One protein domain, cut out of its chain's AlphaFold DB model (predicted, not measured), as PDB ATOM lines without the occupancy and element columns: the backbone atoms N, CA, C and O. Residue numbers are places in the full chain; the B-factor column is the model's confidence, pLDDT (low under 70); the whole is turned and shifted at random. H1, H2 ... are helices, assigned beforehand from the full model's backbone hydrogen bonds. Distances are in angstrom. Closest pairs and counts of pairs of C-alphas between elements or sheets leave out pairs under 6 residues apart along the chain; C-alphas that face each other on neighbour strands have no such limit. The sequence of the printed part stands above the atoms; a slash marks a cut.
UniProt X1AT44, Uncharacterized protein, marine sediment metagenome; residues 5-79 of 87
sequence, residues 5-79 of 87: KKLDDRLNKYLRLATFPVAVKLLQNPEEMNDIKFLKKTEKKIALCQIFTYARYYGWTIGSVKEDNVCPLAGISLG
ATOM      1  N   LYS A   5      33.169  14.175  45.145       91.25
ATOM      2  CA  LYS A   5      32.395  13.339  46.080       91.25
ATOM      3  C   LYS A   5      32.291  13.948  47.484       91.25
ATOM      4  O   LYS A   5      31.204  14.062  48.024       91.25
ATOM      5  N   LYS A   6      33.409  14.427  48.045       94.81
ATOM      6  CA  LYS A   6      33.408  15.054  49.381       94.81
ATOM      7  C   LYS A   6      32.528  16.309  49.455       94.81
ATOM      8  O   LYS A   6      32.022  16.625  50.527       94.81
ATOM      9  N   LEU A   7      32.408  17.061  48.359       94.19
ATOM     10  CA  LEU A   7      31.559  18.251  48.308       94.19
ATOM     11  C   LEU A   7      30.086  17.844  48.247       94.19
ATOM     12  O   LEU A   7      29.297  18.353  49.034       94.19
ATOM     13  N   ASP A   8      29.754  16.895  47.376       92.25
ATOM     14  CA  ASP A   8      28.412  16.322  47.266       92.25
ATOM     15  C   ASP A   8      27.921  15.753  48.611       92.25
ATOM     16  O   ASP A   8      26.851  16.129  49.091       92.25
ATOM     17  N   ASP A   9      28.761  14.972  49.302       92.25
ATOM     18  CA  ASP A   9      28.460  14.429  50.633       92.25
ATOM     19  C   ASP A   9      28.142  15.550  51.647       92.25
ATOM     20  O   ASP A   9      27.220  15.439  52.457       92.25
ATOM     21  N   ARG A  10      28.886  16.667  51.604       94.81
ATOM     22  CA  ARG A  10      28.660  17.822  52.491       94.81
ATOM     23  C   ARG A  10      27.368  18.559  52.150       94.81
ATOM     24  O   ARG A  10      26.639  18.919  53.071       94.81
ATOM     25  N   LEU A  11      27.084  18.787  50.868       94.44
ATOM     26  CA  LEU A  11      25.856  19.459  50.434       94.44
ATOM     27  C   LEU A  11      24.625  18.675  50.898       94.44
ATOM     28  O   LEU A  11      23.746  19.245  51.544       94.44
ATOM     29  N   ASN A  12      24.611  17.361  50.664       91.19
ATOM     30  CA  ASN A  12      23.507  16.499  51.080       91.19
ATOM     31  C   ASN A  12      23.386  16.399  52.610       91.19
ATOM     32  O   ASN A  12      22.274  16.427  53.136       91.19
ATOM     33  N   LYS A  13      24.510  16.357  53.343       93.50
ATOM     34  CA  LYS A  13      24.500  16.297  54.814       93.50
ATOM     35  C   LYS A  13      23.939  17.564  55.467       93.50
ATOM     36  O   LYS A  13      23.219  17.455  56.457       93.50
ATOM     37  N   TYR A  14      24.296  18.747  54.965       96.81
ATOM     38  CA  TYR A  14      24.007  20.007  55.663       96.81
ATOM     39  C   TYR A  14      22.789  20.765  55.127       96.81
ATOM     40  O   TYR A  14      22.128  21.441  55.909       96.81
ATOM     41  N   LEU A  15      22.475  20.673  53.831       94.31
ATOM     42  CA  LEU A  15      21.491  21.565  53.203       94.31
ATOM     43  C   LEU A  15      20.090  20.959  53.033       94.31
ATOM     44  O   LEU A  15      19.191  21.684  52.620       94.31
ATOM     45  N   ARG A  16      19.888  19.666  53.347       90.88
ATOM     46  CA  ARG A  16      18.601  18.948  53.177       90.88
ATOM     47  C   ARG A  16      17.928  19.279  51.835       90.88
ATOM     48  O   ARG A  16      16.789  19.737  51.783       90.88
ATOM     49  N   LEU A  17      18.682  19.117  50.751       92.31
ATOM     50  CA  LEU A  17      18.251  19.527  49.419       92.31
ATOM     51  C   LEU A  17      17.026  18.722  48.971       92.31
ATOM     52  O   LEU A  17      16.982  17.507  49.130       92.31
ATOM     53  N   ALA A  18      16.056  19.399  48.356       94.69
ATOM     54  CA  ALA A  18      14.856  18.752  47.819       94.69
ATOM     55  C   ALA A  18      15.135  17.865  46.587       94.69
ATOM     56  O   ALA A  18      14.288  17.076  46.184       94.69
ATOM     57  N   THR A  19      16.300  18.029  45.955       95.69
ATOM     58  CA  THR A  19      16.694  17.364  44.705       95.69
ATOM     59  C   THR A  19      18.201  17.132  44.683       95.69
ATOM     60  O   THR A  19      18.928  17.794  45.427       95.69
ATOM     61  N   PHE A  20      18.691  16.300  43.763       93.81
ATOM     62  CA  PHE A  20      20.126  16.075  43.594       93.81
ATOM     63  C   PHE A  20      20.868  17.380  43.244       93.81
ATOM     64  O   PHE A  20      20.364  18.174  42.438       93.81
ATOM     65  N   PRO A  21      22.064  17.618  43.814       93.50
ATOM     66  CA  PRO A  21      22.982  18.632  43.313       93.50
ATOM     67  C   PRO A  21      23.311  18.387  41.839       93.50
ATOM     68  O   PRO A  21      23.530  17.252  41.421       93.50
ATOM     69  N   VAL A  22      23.383  19.458  41.051       93.38
ATOM     70  CA  VAL A  22      23.729  19.381  39.626       93.38
ATOM     71  C   VAL A  22      25.083  20.032  39.400       93.38
ATOM     72  O   VAL A  22      25.337  21.138  39.875       93.38
ATOM     73  N   ALA A  23      25.939  19.352  38.644       92.31
ATOM     74  CA  ALA A  23      27.167  19.918  38.109       92.31
ATOM     75  C   ALA A  23      26.978  20.234  36.622       92.31
ATOM     76  O   ALA A  23      26.387  19.446  35.887       92.31
ATOM     77  N   VAL A  24      27.514  21.370  36.181       92.62
ATOM     78  CA  VAL A  24      27.516  21.778  34.772       92.62
ATOM     79  C   VAL A  24      28.952  21.744  34.265       92.62
ATOM     80  O   VAL A  24      29.853  22.292  34.899       92.62
ATOM     81  N   LYS A  25      29.168  21.091  33.120       93.12
ATOM     82  CA  LYS A  25      30.431  21.123  32.379       93.12
ATOM     83  C   LYS A  25      30.151  21.717  31.004       93.12
ATOM     84  O   LYS A  25      29.367  21.149  30.252       93.12
ATOM     85  N   LEU A  26      30.796  22.837  30.697       94.06
ATOM     86  CA  LEU A  26      30.795  23.401  29.350       94.06
ATOM     87  C   LEU A  26      31.851  22.673  28.516       94.06
ATOM     88  O   LEU A  26      32.960  22.428  28.996       94.06
ATOM     89  N   LEU A  27      31.480  22.294  27.297       94.56
ATOM     90  CA  LEU A  27      32.346  21.617  26.332       94.56
ATOM     91  C   LEU A  27      32.672  22.588  25.202       94.56
ATOM     92  O   LEU A  27      31.837  23.425  24.858       94.56
ATOM     93  N   GLN A  28      33.876  22.486  24.640       91.94
ATOM     94  CA  GLN A  28      34.269  23.323  23.505       91.94
ATOM     95  C   GLN A  28      33.816  22.707  22.183       91.94
ATOM     96  O   GLN A  28      33.430  23.436  21.274       91.94
ATOM     97  N   ASN A  29      33.827  21.375  22.091       94.38
ATOM     98  CA  ASN A  29      33.365  20.644  20.922       94.38
ATOM     99  C   ASN A  29      32.157  19.753  21.285       94.38
ATOM    100  O   ASN A  29      32.267  18.920  22.187       94.38
ATOM    101  N   PRO A  30      31.013  19.873  20.580       93.50
ATOM    102  CA  PRO A  30      29.865  18.986  20.766       93.50
ATOM    103  C   PRO A  30      30.188  17.493  20.642       93.50
ATOM    104  O   PRO A  30      29.550  16.688  21.318       93.50
ATOM    105  N   GLU A  31      31.178  17.113  19.834       95.88
ATOM    106  CA  GLU A  31      31.563  15.707  19.641       95.88
ATOM    107  C   GLU A  31      32.121  15.058  20.919       95.88
ATOM    108  O   GLU A  31      31.985  13.848  21.096       95.88
ATOM    109  N   GLU A  32      32.643  15.846  21.871       96.06
ATOM    110  CA  GLU A  32      33.080  15.349  23.190       96.06
ATOM    111  C   GLU A  32      31.930  14.699  23.984       96.06
ATOM    112  O   GLU A  32      32.158  13.944  24.931       96.06
ATOM    113  N   MET A  33      30.672  14.981  23.624       95.31
ATOM    114  CA  MET A  33      29.508  14.346  24.239       95.31
ATOM    115  C   MET A  33      29.403  12.852  23.933       95.31
ATOM    116  O   MET A  33      28.813  12.124  24.733       95.31
ATOM    117  N   ASN A  34      29.963  12.386  22.816       94.56
ATOM    118  CA  ASN A  34      29.892  10.978  22.420       94.56
ATOM    119  C   ASN A  34      30.675  10.071  23.384       94.56
ATOM    120  O   ASN A  34      30.318   8.908  23.565       94.56
ATOM    121  N   ASP A  35      31.676  10.625  24.074       96.00
ATOM    122  CA  ASP A  35      32.489   9.911  25.063       96.00
ATOM    123  C   ASP A  35      31.823   9.843  26.452       96.00
ATOM    124  O   ASP A  35      32.298   9.152  27.362       96.00
ATOM    125  N   ILE A  36      30.709  10.556  26.658       95.31
ATOM    126  CA  ILE A  36      30.024  10.613  27.951       95.31
ATOM    127  C   ILE A  36      29.064   9.429  28.083       95.31
ATOM    128  O   ILE A  36      27.974   9.383  27.509       95.31
ATOM    129  N   LYS A  37      29.446   8.469  28.928       93.56
ATOM    130  CA  LYS A  37      28.634   7.282  29.204       93.56
ATOM    131  C   LYS A  37      27.247   7.654  29.746       93.56
ATOM    132  O   LYS A  37      27.132   8.422  30.699       93.56
ATOM    133  N   PHE A  38      26.210   7.028  29.182       94.12
ATOM    134  CA  PHE A  38      24.800   7.209  29.560       94.12
ATOM    135  C   PHE A  38      24.262   8.638  29.390       94.12
ATOM    136  O   PHE A  38      23.263   8.991  30.021       94.12
ATOM    137  N   LEU A  39      24.896   9.453  28.540       96.56
ATOM    138  CA  LEU A  39      24.387  10.775  28.200       96.56
ATOM    139  C   LEU A  39      23.017  10.662  27.525       96.56
ATOM    140  O   LEU A  39      22.847   9.955  26.531       96.56
ATOM    141  N   LYS A  40      22.041  11.389  28.057       96.31
ATOM    142  CA  LYS A  40      20.726  11.562  27.438       96.31
ATOM    143  C   LYS A  40      20.687  12.864  26.644       96.31
ATOM    144  O   LYS A  40      21.339  13.839  27.014       96.31
ATOM    145  N   LYS A  41      19.878  12.881  25.589       94.00
ATOM    146  CA  LYS A  41      19.497  14.080  24.833       94.00
ATOM    147  C   LYS A  41      17.979  14.147  24.750       94.00
ATOM    148  O   LYS A  41      17.307  13.124  24.897       94.00
ATOM    149  N   THR A  42      17.438  15.339  24.556       92.69
ATOM    150  CA  THR A  42      15.997  15.526  24.388       92.69
ATOM    151  C   THR A  42      15.615  15.395  22.923       92.69
ATOM    152  O   THR A  42      16.323  15.871  22.046       92.69
ATOM    153  N   GLU A  43      14.479  14.760  22.648       91.19
ATOM    154  CA  GLU A  43      13.975  14.616  21.273       91.19
ATOM    155  C   GLU A  43      13.414  15.931  20.717       91.19
ATOM    156  O   GLU A  43      13.353  16.141  19.508       91.19
ATOM    157  N   LYS A  44      12.977  16.821  21.612       94.69
ATOM    158  CA  LYS A  44      12.447  18.143  21.283       94.69
ATOM    159  C   LYS A  44      13.386  19.219  21.801       94.69
ATOM    160  O   LYS A  44      14.032  19.037  22.834       94.69
ATOM    161  N   LYS A  45      13.375  20.363  21.118       96.19
ATOM    162  CA  LYS A  45      13.999  21.588  21.612       96.19
ATOM    163  C   LYS A  45      13.223  22.082  22.828       96.19
ATOM    164  O   LYS A  45      12.005  22.252  22.749       96.19
ATOM    165  N   ILE A  46      13.909  22.284  23.943       96.12
ATOM    166  CA  ILE A  46      13.305  22.699  25.214       96.12
ATOM    167  C   ILE A  46      14.138  23.797  25.864       96.12
ATOM    168  O   ILE A  46      15.245  24.098  25.429       96.12
ATOM    169  N   ALA A  47      13.610  24.451  26.894       96.06
ATOM    170  CA  ALA A  47      14.390  25.448  27.613       96.06
ATOM    171  C   ALA A  47      15.447  24.766  28.490       96.06
ATOM    172  O   ALA A  47      15.186  23.745  29.128       96.06
ATOM    173  N   LEU A  48      16.629  25.369  28.606       93.94
ATOM    174  CA  LEU A  48      17.716  24.838  29.431       93.94
ATOM    175  C   LEU A  48      17.328  24.614  30.909       93.94
ATOM    176  O   LEU A  48      17.785  23.669  31.550       93.94
ATOM    177  N   CYS A  49      16.424  25.426  31.459       94.81
ATOM    178  CA  CYS A  49      15.899  25.212  32.811       94.81
ATOM    179  C   CYS A  49      15.137  23.879  32.957       94.81
ATOM    180  O   CYS A  49      15.171  23.256  34.023       94.81
ATOM    181  N   GLN A  50      14.500  23.391  31.889       96.00
ATOM    182  CA  GLN A  50      13.859  22.076  31.859       96.00
ATOM    183  C   GLN A  50      14.911  20.956  31.806       96.00
ATOM    184  O   GLN A  50      14.759  19.948  32.494       96.00
ATOM    185  N   ILE A  51      16.028  21.163  31.099       95.31
ATOM    186  CA  ILE A  51      17.182  20.246  31.110       95.31
ATOM    187  C   ILE A  51      17.741  20.104  32.534       95.31
ATOM    188  O   ILE A  51      17.904  18.989  33.033       95.31
ATOM    189  N   PHE A  52      17.958  21.221  33.236       95.62
ATOM    190  CA  PHE A  52      18.391  21.197  34.637       95.62
ATOM    191  C   PHE A  52      17.375  20.521  35.559       95.62
ATOM    192  O   PHE A  52      17.765  19.857  36.518       95.62
ATOM    193  N   THR A  53      16.081  20.652  35.258       97.06
ATOM    194  CA  THR A  53      15.007  19.966  35.988       97.06
ATOM    195  C   THR A  53      15.144  18.448  35.855       97.06
ATOM    196  O   THR A  53      15.136  17.752  36.869       97.06
ATOM    197  N   TYR A  54      15.367  17.923  34.647       96.62
ATOM    198  CA  TYR A  54      15.614  16.489  34.462       96.62
ATOM    199  C   TYR A  54      16.864  16.008  35.202       96.62
ATOM    200  O   TYR A  54      16.814  14.979  35.875       96.62
ATOM    201  N   ALA A  55      17.958  16.771  35.146       96.69
ATOM    202  CA  ALA A  55      19.188  16.423  35.854       96.69
ATOM    203  C   ALA A  55      18.973  16.334  37.376       96.69
ATOM    204  O   ALA A  55      19.303  15.320  37.990       96.69
ATOM    205  N   ARG A  56      18.370  17.363  37.987       96.44
ATOM    206  CA  ARG A  56      18.215  17.441  39.450       96.44
ATOM    207  C   ARG A  56      17.170  16.482  40.018       96.44
ATOM    208  O   ARG A  56      17.328  16.047  41.152       96.44
ATOM    209  N   TYR A  57      16.103  16.169  39.278       97.44
ATOM    210  CA  TYR A  57      15.038  15.287  39.772       97.44
ATOM    211  C   TYR A  57      15.281  13.816  39.442       97.44
ATOM    212  O   TYR A  57      15.001  12.961  40.276       97.44
ATOM    213  N   TYR A  58      15.814  13.509  38.257       96.19
ATOM    214  CA  TYR A  58      15.994  12.121  37.816       96.19
ATOM    215  C   TYR A  58      17.429  11.612  37.953       96.19
ATOM    216  O   TYR A  58      17.687  10.442  37.673       96.19
ATOM    217  N   GLY A  59      18.372  12.467  38.360       93.69
ATOM    218  CA  GLY A  59      19.788  12.103  38.455       93.69
ATOM    219  C   GLY A  59      20.404  11.777  37.093       93.69
ATOM    220  O   GLY A  59      21.349  10.996  37.003       93.69
ATOM    221  N   TRP A  60      19.833  12.315  36.012       95.94
ATOM    222  CA  TRP A  60      20.286  12.036  34.655       95.94
ATOM    223  C   TRP A  60      21.501  12.880  34.283       95.94
ATOM    224  O   TRP A  60      21.514  14.095  34.475       95.94
ATOM    225  N   THR A  61      22.473  12.243  33.634       96.38
ATOM    226  CA  THR A  61      23.466  12.951  32.824       96.38
ATOM    227  C   THR A  61      22.805  13.323  31.502       96.38
ATOM    228  O   THR A  61      22.475  12.450  30.700       96.38
ATOM    229  N   ILE A  62      22.578  14.614  31.280       96.81
ATOM    230  CA  ILE A  62      21.894  15.136  30.095       96.81
ATOM    231  C   ILE A  62      22.780  16.162  29.388       96.81
ATOM    232  O   ILE A  62      23.416  16.991  30.039       96.81
ATOM    233  N   GLY A  63      22.853  16.064  28.063       95.00
ATOM    234  CA  GLY A  63      23.627  16.950  27.199       95.00
ATOM    235  C   GLY A  63      22.717  17.797  26.320       95.00
ATOM    236  O   GLY A  63      21.599  17.392  26.007       95.00
ATOM    237  N   SER A  64      23.211  18.970  25.934       94.88
ATOM    238  CA  SER A  64      22.518  19.923  25.068       94.88
ATOM    239  C   SER A  64      23.546  20.725  24.286       94.88
ATOM    240  O   SER A  64      24.572  21.119  24.843       94.88
ATOM    241  N   VAL A  65      23.242  21.002  23.024       94.50
ATOM    242  CA  VAL A  65      23.926  22.024  22.221       94.50
ATOM    243  C   VAL A  65      23.074  23.285  22.135       94.50
ATOM    244  O   VAL A  65      21.960  23.338  22.669       94.50
ATOM    245  N   LYS A  66      23.600  24.311  21.463       92.94
ATOM    246  CA  LYS A  66      22.900  25.576  21.235       92.94
ATOM    247  C   LYS A  66      21.542  25.356  20.568       92.94
ATOM    248  O   LYS A  66      20.554  25.958  20.974       92.94
ATOM    249  N   GLU A  67      21.488  24.472  19.578       93.25
ATOM    250  CA  GLU A  67      20.320  24.230  18.728       93.25
ATOM    251  C   GLU A  67      19.157  23.560  19.474       93.25
ATOM    252  O   GLU A  67      18.013  23.648  19.014       93.25
ATOM    253  N   ASP A  68      19.439  22.920  20.611       93.81
ATOM    254  CA  ASP A  68      18.449  22.244  21.456       93.81
ATOM    255  C   ASP A  68      17.708  23.222  22.379       93.81
ATOM    256  O   ASP A  68      16.598  22.931  22.837       93.81
ATOM    257  N   ASN A  69      18.306  24.381  22.667       94.31
ATOM    258  CA  ASN A  69      17.769  25.345  23.617       94.31
ATOM    259  C   ASN A  69      16.890  26.401  22.931       94.31
ATOM    260  O   ASN A  69      17.329  27.120  22.040       94.31
ATOM    261  N   VAL A  70      15.657  26.558  23.417       95.94
ATOM    262  CA  VAL A  70      14.709  27.573  22.905       95.94
ATOM    263  C   VAL A  70      14.748  28.897  23.676       95.94
ATOM    264  O   VAL A  70      14.090  29.856  23.287       95.94
ATOM    265  N   CYS A  71      15.467  28.957  24.801       94.50
ATOM    266  CA  CYS A  71      15.483  30.127  25.677       94.50
ATOM    267  C   CYS A  71      16.674  31.054  25.354       94.50
ATOM    268  O   CYS A  71      17.809  30.696  25.681       94.50
ATOM    269  N   PRO A  72      16.463  32.265  24.809       92.19
ATOM    270  CA  PRO A  72      17.564  33.153  24.418       92.19
ATOM    271  C   PRO A  72      18.428  33.588  25.611       92.19
ATOM    272  O   PRO A  72      19.652  33.625  25.521       92.19
ATOM    273  N   LEU A  73      17.813  33.821  26.778       92.12
ATOM    274  CA  LEU A  73      18.541  34.188  27.999       92.12
ATOM    275  C   LEU A  73      19.531  33.104  28.427       92.12
ATOM    276  O   LEU A  73      20.651  33.412  28.832       92.12
ATOM    277  N   ALA A  74      19.138  31.833  28.319       92.88
ATOM    278  CA  ALA A  74      20.029  30.715  28.599       92.88
ATOM    279  C   ALA A  74      21.161  30.617  27.564       92.88
ATOM    280  O   ALA A  74      22.295  30.322  27.938       92.88
ATOM    281  N   GLY A  75      20.865  30.917  26.294       93.00
ATOM    282  CA  GLY A  75      21.858  31.000  25.222       93.00
ATOM    283  C   GLY A  75      22.963  32.007  25.543       93.00
ATOM    284  O   GLY A  75      24.144  31.670  25.483       93.00
ATOM    285  N   ILE A  76      22.584  33.204  25.985       93.25
ATOM    286  CA  ILE A  76      23.534  34.244  26.400       93.25
ATOM    287  C   ILE A  76      24.274  33.834  27.683       93.25
ATOM    288  O   ILE A  76      25.499  33.890  27.740       93.25
ATOM    289  N   SER A  77      23.547  33.363  28.703       90.31
ATOM    290  CA  SER A  77      24.109  33.064  30.033       90.31
ATOM    291  C   SER A  77      25.131  31.925  30.024       90.31
ATOM    292  O   SER A  77      26.035  31.901  30.855       90.31
ATOM    293  N   LEU A  78      24.987  30.967  29.103       90.50
ATOM    294  CA  LEU A  78      25.942  29.875  28.907       90.50
ATOM    295  C   LEU A  78      27.015  30.166  27.846       90.50
ATOM    296  O   LEU A  78      27.870  29.315  27.609       90.50
ATOM    297  N   GLY A  79      26.986  31.338  27.207       90.25
ATOM    298  CA  GLY A  79      27.966  31.725  26.190       90.25
ATOM    299  C   GLY A  79      27.740  31.111  24.802       90.25
ATOM    300  O   GLY A  79      28.644  31.150  23.973       90.25
TER     301      GLY A  79
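AT A GLANCE: This is residues 5 to 79 of the 87 residues of an uncharacterized protein of marine sediment metagenome (UniProt X1AT44). Four separate helices are strung on long loops: H1 makes one end of the longest axis, H3 is nearest the middle, and H2 and H4 are on two sides of the other end. The 75 printed residues hold H1, H2, H3 and H4 in chain order and no named strand; the class is all helix, with 34 residues in named elements, under half. The whole is only just compact, close to loose, with a radius of gyration of the C-alphas of 13.6 A and spans of 37 by 27 by 22 A.

HOW THE PARTS SIT: H1, residues 5 to 15, is apart from H2, residues 30 to 35, which is apart from H3, residues 48 to 58. H3 is close to but not clearly touching H4, residues 72 to 77; their closest C-alphas, Leu 48 and Ala 74, are 6.4 A apart. Their lines are only just about perpendicular, at 73 degrees. Every O i to N i+4 pair is within hydrogen-bond range in H1, H3 and H4; H2 has 0 of 2, but 3 of 3 O i to N i+3 pairs.

IN THESE COORDINATES: H1 begins at C-alpha 5 (32.395, 13.339, 46.080) and measures 15.4 A; H3 measures 15.3 A. H4 ends at C-alpha 77 (24.109, 33.064, 30.033).

THE WHOLE: The farthest C-alphas, Tyr 14 and Glu 67, are 37.4 A apart. The three links are long, the printed part has no cut, and no printed residue is under 70 in pLDDT.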